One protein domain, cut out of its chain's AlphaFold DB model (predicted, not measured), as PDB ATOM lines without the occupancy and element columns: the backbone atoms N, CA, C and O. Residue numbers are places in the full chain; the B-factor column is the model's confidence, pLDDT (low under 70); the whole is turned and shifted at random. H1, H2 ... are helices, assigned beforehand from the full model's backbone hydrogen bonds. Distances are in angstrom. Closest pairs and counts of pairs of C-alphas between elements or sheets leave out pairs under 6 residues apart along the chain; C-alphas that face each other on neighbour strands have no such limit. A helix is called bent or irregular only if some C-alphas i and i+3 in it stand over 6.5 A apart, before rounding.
ATOM      1  N   THR A   2    -153.498 139.356  97.039       77.44
ATOM      2  CA  THR A   2    -152.786 139.076  98.306       77.44
ATOM      3  C   THR A   2    -153.659 138.526  99.446       77.44
ATOM      4  O   THR A   2    -153.253 137.579 100.111       77.44
ATOM      5  N   ILE A   3    -154.879 139.044  99.622       80.31
ATOM      6  CA  ILE A   3    -155.820 138.614 100.680       80.31
ATOM      7  C   ILE A   3    -156.281 137.160 100.498       80.31
ATOM      8  O   ILE A   3    -156.288 136.384 101.450       80.31
ATOM      9  N   VAL A   4    -156.643 136.770  99.270       83.19
ATOM     10  CA  VAL A   4    -157.108 135.402  98.979       83.19
ATOM     11  C   VAL A   4    -155.956 134.414  99.143       83.19
ATOM     12  O   VAL A   4    -156.130 133.371  99.766       83.19
ATOM     13  N   THR A   5    -154.761 134.763  98.658       85.75
ATOM     14  CA  THR A   5    -153.557 133.954  98.893       85.75
ATOM     15  C   THR A   5    -153.240 133.821 100.375       85.75
ATOM     16  O   THR A   5    -152.917 132.721 100.804       85.75
ATOM     17  N   MET A   6    -153.385 134.886 101.167       85.12
ATOM     18  CA  MET A   6    -153.167 134.836 102.613       85.12
ATOM     19  C   MET A   6    -154.163 133.894 103.294       85.12
ATOM     20  O   MET A   6    -153.740 133.045 104.071       85.12
ATOM     21  N   ALA A   7    -155.454 133.986 102.965       86.06
ATOM     22  CA  ALA A   7    -156.487 133.108 103.517       86.06
ATOM     23  C   ALA A   7    -156.241 131.626 103.176       86.06
ATOM     24  O   ALA A   7    -156.291 130.767 104.053       86.06
ATOM     25  N   VAL A   8    -155.931 131.321 101.911       88.38
ATOM     26  CA  VAL A   8    -155.706 129.938 101.459       88.38
ATOM     27  C   VAL A   8    -154.399 129.374 102.019       88.38
ATOM     28  O   VAL A   8    -154.404 128.290 102.602       88.38
ATOM     29  N   LEU A   9    -153.284 130.103 101.886       90.75
ATOM     30  CA  LEU A   9    -151.985 129.660 102.407       90.75
ATOM     31  C   LEU A   9    -152.004 129.543 103.928       90.75
ATOM     32  O   LEU A   9    -151.468 128.579 104.461       90.75
ATOM     33  N   GLY A  10    -152.641 130.487 104.620       89.31
ATOM     34  CA  GLY A  10    -152.776 130.443 106.069       89.31
ATOM     35  C   GLY A  10    -153.532 129.208 106.532       89.31
ATOM     36  O   GLY A  10    -153.020 128.482 107.380       89.31
ATOM     37  N   ARG A  11    -154.682 128.885 105.923       88.94
ATOM     38  CA  ARG A  11    -155.419 127.661 106.276       88.94
ATOM     39  C   ARG A  11    -154.610 126.397 105.995       88.94
ATOM     40  O   ARG A  11    -154.574 125.510 106.843       88.94
ATOM     41  N   LEU A  12    -153.940 126.322 104.845       90.12
ATOM     42  CA  LEU A  12    -153.098 125.173 104.497       90.12
ATOM     43  C   LEU A  12    -151.928 125.001 105.469       90.12
ATOM     44  O   LEU A  12    -151.622 123.877 105.863       90.12
ATOM     45  N   LEU A  13    -151.286 126.095 105.879       90.88
ATOM     46  CA  LEU A  13    -150.189 126.066 106.842       90.88
ATOM     47  C   LEU A  13    -150.663 125.664 108.237       90.88
ATOM     48  O   LEU A  13    -150.029 124.810 108.847       90.88
ATOM     49  N   VAL A  14    -151.779 126.223 108.716       90.75
ATOM     50  CA  VAL A  14    -152.389 125.830 109.997       90.75
ATOM     51  C   VAL A  14    -152.662 124.327 110.005       90.75
ATOM     52  O   VAL A  14    -152.147 123.632 110.878       90.75
ATOM     53  N   TRP A  15    -153.344 123.818 108.974       89.12
ATOM     54  CA  TRP A  15    -153.611 122.386 108.835       89.12
ATOM     55  C   TRP A  15    -152.318 121.565 108.772       89.12
ATOM     56  O   TRP A  15    -152.176 120.573 109.477       89.12
ATOM     57  N   THR A  16    -151.318 121.993 107.998       89.25
ATOM     58  CA  THR A  16    -150.036 121.272 107.897       89.25
ATOM     59  C   THR A  16    -149.332 121.190 109.250       89.25
ATOM     60  O   THR A  16    -148.839 120.126 109.632       89.25
ATOM     61  N   ILE A  17    -149.293 122.294 109.999       88.38
ATOM     62  CA  ILE A  17    -148.665 122.341 111.320       88.38
ATOM     63  C   ILE A  17    -149.423 121.426 112.287       88.38
ATOM     64  O   ILE A  17    -148.790 120.617 112.965       88.38
ATOM     65  N   GLN A  18    -150.754 121.471 112.283       85.88
ATOM     66  CA  GLN A  18    -151.598 120.626 113.128       85.88
ATOM     67  C   GLN A  18    -151.498 119.140 112.789       85.88
ATOM     68  O   GLN A  18    -151.430 118.306 113.689       85.88
ATOM     69  N   THR A  19    -151.438 118.791 111.507       86.00
ATOM     70  CA  THR A  19    -151.420 117.402 111.030       86.00
ATOM     71  C   THR A  19    -150.031 116.777 111.128       86.00
ATOM     72  O   THR A  19    -149.902 115.564 111.320       86.00
ATOM     73  N   SER A  20    -148.971 117.586 111.070       86.50
ATOM     74  CA  SER A  20    -147.594 117.099 111.117       86.50
ATOM     75  C   SER A  20    -147.258 116.370 112.433       86.50
ATOM     76  O   SER A  20    -147.332 116.903 113.542       86.50
ATOM     77  N   GLY A  21    -146.834 115.107 112.306       80.81
ATOM     78  CA  GLY A  21    -146.475 114.238 113.434       80.81
ATOM     79  C   GLY A  21    -145.401 114.783 114.398       80.81
ATOM     80  O   GLY A  21    -145.535 114.555 115.602       80.81
ATOM     81  N   PRO A  22    -144.358 115.505 113.937       81.44
ATOM     82  CA  PRO A  22    -143.370 116.119 114.826       81.44
ATOM     83  C   PRO A  22    -143.993 117.157 115.763       81.44
ATOM     84  O   PRO A  22    -143.707 117.164 116.959       81.44
ATOM     85  N   THR A  23    -144.896 117.983 115.244       80.06
ATOM     86  CA  THR A  23    -145.518 119.077 115.996       80.06
ATOM     87  C   THR A  23    -146.494 118.535 117.037       80.06
ATOM     88  O   THR A  23    -146.437 118.936 118.199       80.06
ATOM     89  N   LYS A  24    -147.261 117.488 116.689       79.69
ATOM     90  CA  LYS A  24    -148.100 116.749 117.650       79.69
ATOM     91  C   LYS A  24    -147.301 116.175 118.828       79.69
ATOM     92  O   LYS A  24    -147.825 116.092 119.935       79.69
ATOM     93  N   ARG A  25    -146.040 115.762 118.628       82.62
ATOM     94  CA  ARG A  25    -145.185 115.268 119.730       82.62
ATOM     95  C   ARG A  25    -144.768 116.386 120.679       82.62
ATOM     96  O   ARG A  25    -144.754 116.158 121.883       82.62
ATOM     97  N   ILE A  26    -144.455 117.567 120.149       82.50
ATOM     98  CA  ILE A  26    -144.062 118.733 120.952       82.50
ATOM     99  C   ILE A  26    -145.249 119.218 121.788       82.50
ATOM    100  O   ILE A  26    -145.099 119.490 122.975       82.50
ATOM    101  N   TRP A  27    -146.447 119.263 121.208       79.38
ATOM    102  CA  TRP A  27    -147.639 119.729 121.917       79.38
ATOM    103  C   TRP A  27    -148.092 118.793 123.037       79.38
ATOM    104  O   TRP A  27    -148.561 119.259 124.070       79.38
ATOM    105  N   LYS A  28    -147.846 117.484 122.908       80.81
ATOM    106  CA  LYS A  28    -148.115 116.501 123.972       80.81
ATOM    107  C   LYS A  28    -147.243 116.658 125.222       80.81
ATOM    108  O   LYS A  28    -147.514 115.993 126.215       80.81
ATOM    109  N   LEU A  29    -146.213 117.509 125.195       85.31
ATOM    110  CA  LEU A  29    -145.358 117.758 126.360       85.31
ATOM    111  C   LEU A  29    -146.068 118.554 127.462       85.31
ATOM    112  O   LEU A  29    -145.688 118.436 128.623       85.31
ATOM    113  N   HIS A  30    -147.076 119.361 127.121       85.69
ATOM    114  CA  HIS A  30    -147.784 120.184 128.097       85.69
ATOM    115  C   HIS A  30    -149.273 120.303 127.737       85.69
ATOM    116  O   HIS A  30    -149.581 120.628 126.591       85.69
ATOM    117  N   PRO A  31    -150.209 120.123 128.688       81.62
ATOM    118  CA  PRO A  31    -151.648 120.110 128.401       81.62
ATOM    119  C   PRO A  31    -152.143 121.405 127.740       81.62
ATOM    120  O   PRO A  31    -152.894 121.356 126.775       81.62
ATOM    121  N   ILE A  32    -151.637 122.561 128.182       84.00
ATOM    122  CA  ILE A  32    -151.974 123.865 127.583       84.00
ATOM    123  C   ILE A  32    -151.493 123.964 126.125       84.00
ATOM    124  O   ILE A  32    -152.173 124.554 125.293       84.00
ATOM    125  N   LEU A  33    -150.324 123.398 125.798       80.00
ATOM    126  CA  LEU A  33    -149.794 123.434 124.431       80.00
ATOM    127  C   LEU A  33    -150.542 122.464 123.515       80.00
ATOM    128  O   LEU A  33    -150.715 122.775 122.340       80.00
ATOM    129  N   ALA A  34    -150.987 121.322 124.044       81.94
ATOM    130  CA  ALA A  34    -151.880 120.415 123.332       81.94
ATOM    131  C   ALA A  34    -153.181 121.126 122.945       81.94
ATOM    132  O   ALA A  34    -153.535 121.146 121.770       81.94
ATOM    133  N   GLU A  35    -153.822 121.803 123.897       80.62
ATOM    134  CA  GLU A  35    -155.084 122.507 123.655       80.62
ATOM    135  C   GLU A  35    -154.918 123.711 122.708       80.62
ATOM    136  O   GLU A  35    -155.730 123.918 121.804       80.62
ATOM    137  N   LEU A  36    -153.825 124.477 122.836       80.75
ATOM    138  CA  LEU A  36    -153.514 125.566 121.899       80.75
ATOM    139  C   LEU A  36    -153.214 125.062 120.485       80.75
ATOM    140  O   LEU A  36    -153.595 125.722 119.521       80.75
ATOM    141  N   GLY A  37    -152.508 123.937 120.364       79.88
ATOM    142  CA  GLY A  37    -152.125 123.351 119.083       79.88
ATOM    143  C   GLY A  37    -153.308 122.760 118.321       79.88
ATOM    144  O   GLY A  37    -153.369 122.862 117.100       79.88
ATOM    145  N   GLU A  38    -154.278 122.189 119.032       81.69
ATOM    146  CA  GLU A  38    -155.497 121.631 118.436       81.69
ATOM    147  C   GLU A  38    -156.496 122.714 118.005       81.69
ATOM    148  O   GLU A  38    -157.288 122.502 117.088       81.69
ATOM    149  N   CYS A  39    -156.438 123.906 118.600       84.69
ATOM    150  CA  CYS A  39    -157.328 125.001 118.240       84.69
ATOM    151  C   CYS A  39    -156.874 125.727 116.958       84.69
ATOM    152  O   CYS A  39    -155.872 126.448 116.945       84.69
ATOM    153  N   ASP A  40    -157.685 125.618 115.900       84.06
ATOM    154  CA  ASP A  40    -157.516 126.330 114.622       84.06
ATOM    155  C   ASP A  40    -157.323 127.837 114.785       84.06
ATOM    156  O   ASP A  40    -156.512 128.444 114.086       84.06
ATOM    157  N   PHE A  41    -158.062 128.449 115.711       86.69
ATOM    158  CA  PHE A  41    -157.978 129.883 115.954       86.69
ATOM    159  C   PHE A  41    -156.647 130.264 116.610       86.69
ATOM    160  O   PHE A  41    -155.977 131.200 116.168       86.69
ATOM    161  N   CYS A  42    -156.231 129.521 117.638       86.94
ATOM    162  CA  CYS A  42    -154.991 129.782 118.364       86.94
ATOM    163  C   CYS A  42    -153.773 129.622 117.453       86.94
ATOM    164  O   CYS A  42    -152.925 130.512 117.398       86.94
ATOM    165  N   MET A  43    -153.713 128.526 116.692       89.12
ATOM    166  CA  MET A  43    -152.649 128.308 115.712       89.12
ATOM    167  C   MET A  43    -152.726 129.296 114.551       89.12
ATOM    168  O   MET A  43    -151.699 129.830 114.122       89.12
ATOM    169  N   GLY A  44    -153.936 129.602 114.086       89.62
ATOM    170  CA  GLY A  44    -154.181 130.594 113.050       89.62
ATOM    171  C   GLY A  44    -153.621 131.964 113.408       89.62
ATOM    172  O   GLY A  44    -152.966 132.570 112.568       89.62
ATOM    173  N   CYS A  45    -153.783 132.437 114.647       91.44
ATOM    174  CA  CYS A  45    -153.279 133.752 115.057       91.44
ATOM    175  C   CYS A  45    -151.780 133.909 114.774       91.44
ATOM    176  O   CYS A  45    -151.361 134.926 114.226       91.44
ATOM    177  N   TRP A  46    -150.984 132.882 115.074       90.31
ATOM    178  CA  TRP A  46    -149.539 132.902 114.841       90.31
ATOM    179  C   TRP A  46    -149.183 132.765 113.363       90.31
ATOM    180  O   TRP A  46    -148.338 133.505 112.859       90.31
ATOM    181  N   VAL A  47    -149.846 131.851 112.651       92.31
ATOM    182  CA  VAL A  47    -149.591 131.618 111.223       92.31
ATOM    183  C   VAL A  47    -149.958 132.850 110.399       92.31
ATOM    184  O   VAL A  47    -149.157 133.314 109.590       92.31
ATOM    185  N   TYR A  48    -151.138 133.427 110.624       92.56
ATOM    186  CA  TYR A  48    -151.583 134.614 109.906       92.56
ATOM    187  C   TYR A  48    -150.802 135.868 110.306       92.56
ATOM    188  O   TYR A  48    -150.578 136.703 109.437       92.56
ATOM    189  N   ALA A  49    -150.334 136.002 111.552       91.31
ATOM    190  CA  ALA A  49    -149.450 137.108 111.930       91.31
ATOM    191  C   ALA A  49    -148.090 137.020 111.214       91.31
ATOM    192  O   ALA A  49    -147.605 138.016 110.680       91.31
ATOM    193  N   LEU A  50    -147.505 135.819 111.123       91.25
ATOM    194  CA  LEU A  50    -146.266 135.597 110.371       91.25
ATOM    195  C   LEU A  50    -146.450 135.882 108.874       91.25
ATOM    196  O   LEU A  50    -145.593 136.504 108.249       91.25
ATOM    197  N   LEU A  51    -147.576 135.451 108.296       89.88
ATOM    198  CA  LEU A  51    -147.911 135.746 106.902       89.88
ATOM    199  C   LEU A  51    -148.158 137.242 106.679       89.88
ATOM    200  O   LEU A  51    -147.707 137.776 105.671       89.88
ATOM    201  N   ALA A  52    -148.832 137.924 107.608       88.81
ATOM    202  CA  ALA A  52    -149.040 139.368 107.545       88.81
ATOM    203  C   ALA A  52    -147.701 140.111 107.513       88.81
ATOM    204  O   ALA A  52    -147.516 140.996 106.684       88.81
ATOM    205  N   TRP A  53    -146.742 139.684 108.339       88.75
ATOM    206  CA  TRP A  53    -145.385 140.222 108.332       88.75
ATOM    207  C   TRP A  53    -144.652 139.951 107.005       88.75
ATOM    208  O   TRP A  53    -144.157 140.882 106.372       88.75
ATOM    209  N   LEU A  54    -144.648 138.699 106.527       89.19
ATOM    210  CA  LEU A  54    -143.981 138.293 105.277       89.19
ATOM    211  C   LEU A  54    -144.526 139.005 104.033       89.19
ATOM    212  O   LEU A  54    -143.763 139.338 103.130       89.19
ATOM    213  N   PHE A  55    -145.840 139.225 103.974       87.31
ATOM    214  CA  PHE A  55    -146.499 139.903 102.858       87.31
ATOM    215  C   PHE A  55    -146.696 141.407 103.089       87.31
ATOM    216  O   PHE A  55    -147.289 142.066 102.236       87.31
ATOM    217  N   SER A  56    -146.213 141.943 104.217       85.00
ATOM    218  CA  SER A  56    -146.385 143.347 104.626       85.00
ATOM    219  C   SER A  56    -147.845 143.817 104.555       85.00
ATOM    220  O   SER A  56    -148.148 144.900 104.060       85.00
ATOM    221  N   ILE A  57    -148.769 142.975 105.023       83.62
ATOM    222  CA  ILE A  57    -150.205 143.265 105.071       83.62
ATOM    223  C   ILE A  57    -150.527 143.879 106.429       83.62
ATOM    224  O   ILE A  57    -150.320 143.247 107.463       83.62
ATOM    225  N   ASN A  58    -151.097 145.083 106.422       82.62
ATOM    226  CA  ASN A  58    -151.546 145.765 107.628       82.62
ATOM    227  C   ASN A  58    -153.015 146.190 107.492       82.62
ATOM    228  O   ASN A  58    -153.367 146.963 106.607       82.62
ATOM    229  N   LEU A  59    -153.870 145.699 108.391       80.12
ATOM    230  CA  LEU A  59    -155.286 146.082 108.458       80.12
ATOM    231  C   LEU A  59    -155.526 147.457 109.115       80.12
ATOM    232  O   LEU A  59    -156.624 147.991 108.993       80.12
ATOM    233  N   LEU A  60    -154.538 148.021 109.816       80.12
ATOM    234  CA  LEU A  60    -154.667 149.243 110.629       80.12
ATOM    235  C   LEU A  60    -154.110 150.511 109.962       80.12
ATOM    236  O   LEU A  60    -153.896 151.516 110.640       80.12
ATOM    237  N   GLU A  61    -153.863 150.500 108.651       77.75
ATOM    238  CA  GLU A  61    -153.425 151.710 107.948       77.75
ATOM    239  C   GLU A  61    -154.393 152.890 108.182       77.75
ATOM    240  O   GLU A  61    -155.612 152.711 108.107       77.75
ATOM    241  N   PRO A  62    -153.879 154.105 108.476       76.94
ATOM    242  CA  PRO A  62    -152.474 154.538 108.390       76.94
ATOM    243  C   PRO A  62    -151.635 154.372 109.679       76.94
ATOM    244  O   PRO A  62    -150.473 154.777 109.702       76.94
ATOM    245  N   ILE A  63    -152.179 153.810 110.763       81.31
ATOM    246  CA  ILE A  63    -151.462 153.640 112.036       81.31
ATOM    247  C   ILE A  63    -150.683 152.316 111.996       81.31
ATOM    248  O   ILE A  63    -151.246 151.234 112.167       81.31
ATOM    249  N   TYR A  64    -149.371 152.387 111.766       77.81
ATOM    250  CA  TYR A  64    -148.488 151.218 111.794       77.81
ATOM    251  C   TYR A  64    -147.697 151.166 113.103       77.81
ATOM    252  O   TYR A  64    -146.869 152.036 113.377       77.81
ATOM    253  N   VAL A  65    -147.951 150.129 113.902       83.75
ATOM    254  CA  VAL A  65    -147.147 149.785 115.076       83.75
ATOM    255  C   VAL A  65    -146.555 148.404 114.805       83.75
ATOM    256  O   VAL A  65    -147.316 147.433 114.777       83.75
ATOM    257  N   PRO A  66    -145.230 148.291 114.601       78.88
ATOM    258  CA  PRO A  66    -144.615 147.024 114.234       78.88
ATOM    259  C   PRO A  66    -144.919 145.955 115.286       78.88
ATOM    260  O   PRO A  66    -144.977 146.246 116.483       78.88
ATOM    261  N   VAL A  67    -145.104 144.718 114.829       81.88
ATOM    262  CA  VAL A  67    -145.541 143.540 115.598       81.88
ATOM    263  C   VAL A  67    -147.019 143.580 115.995       81.88
ATOM    264  O   VAL A  67    -147.728 142.590 115.814       81.88
ATOM    265  N   LEU A  68    -147.516 144.696 116.536       86.19
ATOM    266  CA  LEU A  68    -148.908 144.792 116.989       86.19
ATOM    267  C   LEU A  68    -149.886 144.790 115.807       86.19
ATOM    268  O   LEU A  68    -150.908 144.104 115.846       86.19
ATOM    269  N   SER A  69    -149.552 145.528 114.749       86.94
ATOM    270  CA  SER A  69    -150.318 145.593 113.506       86.94
ATOM    271  C   SER A  69    -150.492 144.213 112.864       86.94
ATOM    272  O   SER A  69    -151.590 143.844 112.443       86.94
ATOM    273  N   GLU A  70    -149.429 143.416 112.846       87.81
ATOM    274  CA  GLU A  70    -149.382 142.074 112.278       87.81
ATOM    275  C   GLU A  70    -150.130 141.073 113.152       87.81
ATOM    276  O   GLU A  70    -150.856 140.238 112.620       87.81
ATOM    277  N   ILE A  71    -150.024 141.180 114.481       89.75
ATOM    278  CA  ILE A  71    -150.806 140.354 115.410       89.75
ATOM    279  C   ILE A  71    -152.300 140.629 115.238       89.75
ATOM    280  O   ILE A  71    -153.077 139.687 115.116       89.75
ATOM    281  N   ILE A  72    -152.716 141.896 115.182       89.75
ATOM    282  CA  ILE A  72    -154.133 142.253 115.004       89.75
ATOM    283  C   ILE A  72    -154.638 141.762 113.646       89.75
ATOM    284  O   ILE A  72    -155.722 141.180 113.558       89.75
ATOM    285  N   THR A  73    -153.826 141.920 112.600       89.50
ATOM    286  CA  THR A  73    -154.124 141.384 111.268       89.50
ATOM    287  C   THR A  73    -154.252 139.856 111.321       89.50
ATOM    288  O   THR A  73    -155.222 139.293 110.817       89.50
ATOM    289  N   GLY A  74    -153.328 139.179 112.003       89.69
ATOM    290  CA  GLY A  74    -153.335 137.734 112.200       89.69
ATOM    291  C   GLY A  74    -154.573 137.233 112.939       89.69
ATOM    292  O   GLY A  74    -155.204 136.275 112.497       89.69
ATOM    293  N   ILE A  75    -154.974 137.918 114.012       91.75
ATOM    294  CA  ILE A  75    -156.191 137.620 114.778       91.75
ATOM    295  C   ILE A  75    -157.429 137.764 113.891       91.75
ATOM    296  O   ILE A  75    -158.272 136.869 113.881       91.75
ATOM    297  N   ALA A  76    -157.535 138.848 113.121       91.44
ATOM    298  CA  ALA A  76    -158.683 139.086 112.249       91.44
ATOM    299  C   ALA A  76    -158.835 137.982 111.189       91.44
ATOM    300  O   ALA A  76    -159.916 137.413 111.032       91.44
ATOM    301  N   PHE A  77    -157.749 137.627 110.499       89.94
ATOM    302  CA  PHE A  77    -157.774 136.557 109.499       89.94
ATOM    303  C   PHE A  77    -158.000 135.175 110.117       89.94
ATOM    304  O   PHE A  77    -158.789 134.391 109.586       89.94
ATOM    305  N   SER A  78    -157.374 134.898 111.264       92.12
ATOM    306  CA  SER A  78    -157.601 133.666 112.019       92.12
ATOM    307  C   SER A  78    -159.075 133.519 112.392       92.12
ATOM    308  O   SER A  78    -159.684 132.486 112.109       92.12
ATOM    309  N   PHE A  79    -159.683 134.584 112.917       90.81
ATOM    310  CA  PHE A  79    -161.089 134.612 113.307       90.81
ATOM    311  C   PHE A  79    -162.020 134.326 112.128       90.81
ATOM    312  O   PHE A  79    -162.898 133.471 112.230       90.81
ATOM    313  N   ILE A  80    -161.796 134.984 110.987       90.69
ATOM    314  CA  ILE A  80    -162.579 134.758 109.765       90.69
ATOM    315  C   ILE A  80    -162.439 133.304 109.303       90.69
ATOM    316  O   ILE A  80    -163.440 132.662 108.986       90.69
ATOM    317  N   SER A  81    -161.218 132.767 109.286       88.00
ATOM    318  CA  SER A  81    -160.973 131.390 108.848       88.00
ATOM    319  C   SER A  81    -161.609 130.354 109.783       88.00
ATOM    320  O   SER A  81    -162.177 129.368 109.317       88.00
ATOM    321  N   HIS A  82    -161.601 130.620 111.090       88.44
ATOM    322  CA  HIS A  82    -162.218 129.770 112.097       88.44
ATOM    323  C   HIS A  82    -163.751 129.798 112.003       88.44
ATOM    324  O   HIS A  82    -164.395 128.749 111.987       88.44
ATOM    325  N   LEU A  83    -164.347 130.988 111.846       88.81
ATOM    326  CA  LEU A  83    -165.782 131.132 111.584       88.81
ATOM    327  C   LEU A  83    -166.198 130.431 110.289       88.81
ATOM    328  O   LEU A  83    -167.240 129.780 110.260       88.81
ATOM    329  N   ALA A  84    -165.392 130.534 109.231       87.44
ATOM    330  CA  ALA A  84    -165.661 129.859 107.967       87.44
ATOM    331  C   ALA A  84    -165.644 128.330 108.128       87.44
ATOM    332  O   ALA A  84    -166.537 127.659 107.612       87.44
ATOM    333  N   ALA A  85    -164.690 127.782 108.888       84.06
ATOM    334  CA  ALA A  85    -164.624 126.352 109.187       84.06
ATOM    335  C   ALA A  85    -165.836 125.874 110.009       84.06
ATOM    336  O   ALA A  85    -166.483 124.890 109.644       84.06
ATOM    337  N   MET A  86    -166.210 126.605 111.066       86.62
ATOM    338  CA  MET A  86    -167.404 126.290 111.863       86.62
ATOM    339  C   MET A  86    -168.691 126.394 111.039       86.62
ATOM    340  O   MET A  86    -169.546 125.512 111.109       86.62
ATOM    341  N   GLY A  87    -168.819 127.447 110.229       86.38
ATOM    342  CA  GLY A  87    -169.949 127.641 109.324       86.38
ATOM    343  C   GLY A  87    -170.054 126.524 108.289       86.38
ATOM    344  O   GLY A  87    -171.157 126.058 107.998       86.38
ATOM    345  N   TRP A  88    -168.916 126.032 107.793       86.25
ATOM    346  CA  TRP A  88    -168.883 124.885 106.896       86.25
ATOM    347  C   TRP A  88    -169.372 123.611 107.588       86.25
ATOM    348  O   TRP A  88    -170.307 122.960 107.119       86.25
ATOM    349  N   LYS A  89    -168.808 123.293 108.755       84.94
ATOM    350  CA  LYS A  89    -169.205 122.119 109.541       84.94
ATOM    351  C   LYS A  89    -170.697 122.141 109.883       84.94
ATOM    352  O   LYS A  89    -171.372 121.125 109.735       84.94
ATOM    353  N   ALA A  90    -171.234 123.301 110.260       88.38
ATOM    354  CA  ALA A  90    -172.654 123.470 110.567       88.38
ATOM    355  C   ALA A  90    -173.568 123.278 109.344       88.38
ATOM    356  O   ALA A  90    -174.694 122.802 109.483       88.38
ATOM    357  N   ARG A  91    -173.107 123.653 108.145       88.94
ATOM    358  CA  ARG A  91    -173.908 123.589 106.915       88.94
ATOM    359  C   ARG A  91    -173.872 122.217 106.245       88.94
ATOM    360  O   ARG A  91    -174.895 121.800 105.708       88.94
ATOM    361  N   TRP A  92    -172.718 121.550 106.244       87.50
ATOM    362  CA  TRP A  92    -172.490 120.324 105.469       87.50
ATOM    363  C   TRP A  92    -172.208 119.073 106.312       87.50
ATOM    364  O   TRP A  92    -172.245 117.973 105.768       87.50
ATOM    365  N   GLY A  93    -171.973 119.203 107.620       84.81
ATOM    366  CA  GLY A  93    -171.826 118.063 108.531       84.81
ATOM    367  C   GLY A  93    -170.497 117.302 108.437       84.81
ATOM    368  O   GLY A  93    -170.376 116.250 109.054       84.81
TER     369      GLY A  93
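AT A GLANCE: This is residues 2 to 93 of the 98 residues of an uncharacterized protein of Anaerolineales bacterium (UniProt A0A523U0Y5). Three helices packed crosswise make the core: H1 is crossed by H4 at a steep angle, and the long H5 packs on H4, with its far part, residues 86 to 92, sticking out as an arm. At one end the short H2 and H3 fold into a small hairpin; at the opposite end lies the long loop of residues 55 to 67. The printed part has 92 residues with five named helices, in the order H1, H2, H3, H4, H5, and no named strand, and its class is all helix. It is compact, with a radius of gyration of the C-alphas of 14.0 A, and its C-alphas span 40 by 34 by 19 A.

IN THESE COORDINATES: Find C-alpha 2 at (-152.786, 139.076, 98.306); from there H1 runs through residues 2 to 19, 25.2 A from first to last C-alpha. After one residue comes H2, residues 21 to 27, 10.2 A long. Three residues on, look for H3, residues 31 to 38, 10.8 A long. H4 follows after one residue: find C-alpha 40 at (-157.516, 126.330, 114.622) and go on to residue 54, a helix of 20.3 A. Residues 55 to 67 hold no named element. Then H5, the longest helix with 25 residues, runs 35.9 A from residue 68 to residue 92, where C-alpha 92 stands at (-172.490, 120.324, 105.469). None of the five helices is bent or irregular.

HOW THE PARTS SIT: Start with H1, which touches H4 with its residues 6 to 14 alone. Look there at Gly 10 and Tyr 48, whose C-alphas, the closest of the two helices, are 5.8 A apart. H1 and H4 run opposite ways at a steep tilt of 49 degrees. H4 is the hub, touching three helices, and its centre is the nearest to the mean of the C-alphas, at 3.8 A. Go next to H5, which touches H4 with 39 pairs of C-alphas within 8 A; the closest are those of Ala 49 and Gly 74, 3.9 A apart. H4 and H5 form a helical hairpin, opposite ways at a steep tilt of 44 degrees. H1 and H5 only just touch, with 3 pairs of C-alphas within 8 A, through residues 7 to 11 and 77 to 81 alone. Their closest C-alphas are those of Ala 7 and Phe 77, 7.0 A apart, and their lines are about perpendicular at 73 degrees. H3 and H4 touch only at the corner by their link, and only just, with 3 pairs of C-alphas within 8 A; the closest are those of Leu 36 and Cys 42, 5.7 A apart. Look on to H2 and H3, a helical hairpin at a steep tilt of 41 degrees, where the C-alphas of Trp 27 and Ala 34 come closest at 4.5 A. H2 is apart from H4 and from H5, and H3 is apart from H5. In H1, H2, H3 and H5 each O i to N i+4 pair is within hydrogen-bond range; in H4 10 of 11 are.

THE WHOLE: The two C-alphas farthest apart are those of Leu 29 and Pro 62, at 41.5 A. Residues 86 to 93, of which 86 to 92 belong to H5, stand free; the body without them spans 41 by 23 by 22 A. The link from H4 to H5 is long, with 13 residues, and the other three links are tight. The printed part has no cut. The mean pLDDT of the printed part is 85.9, and no printed residue is under 70.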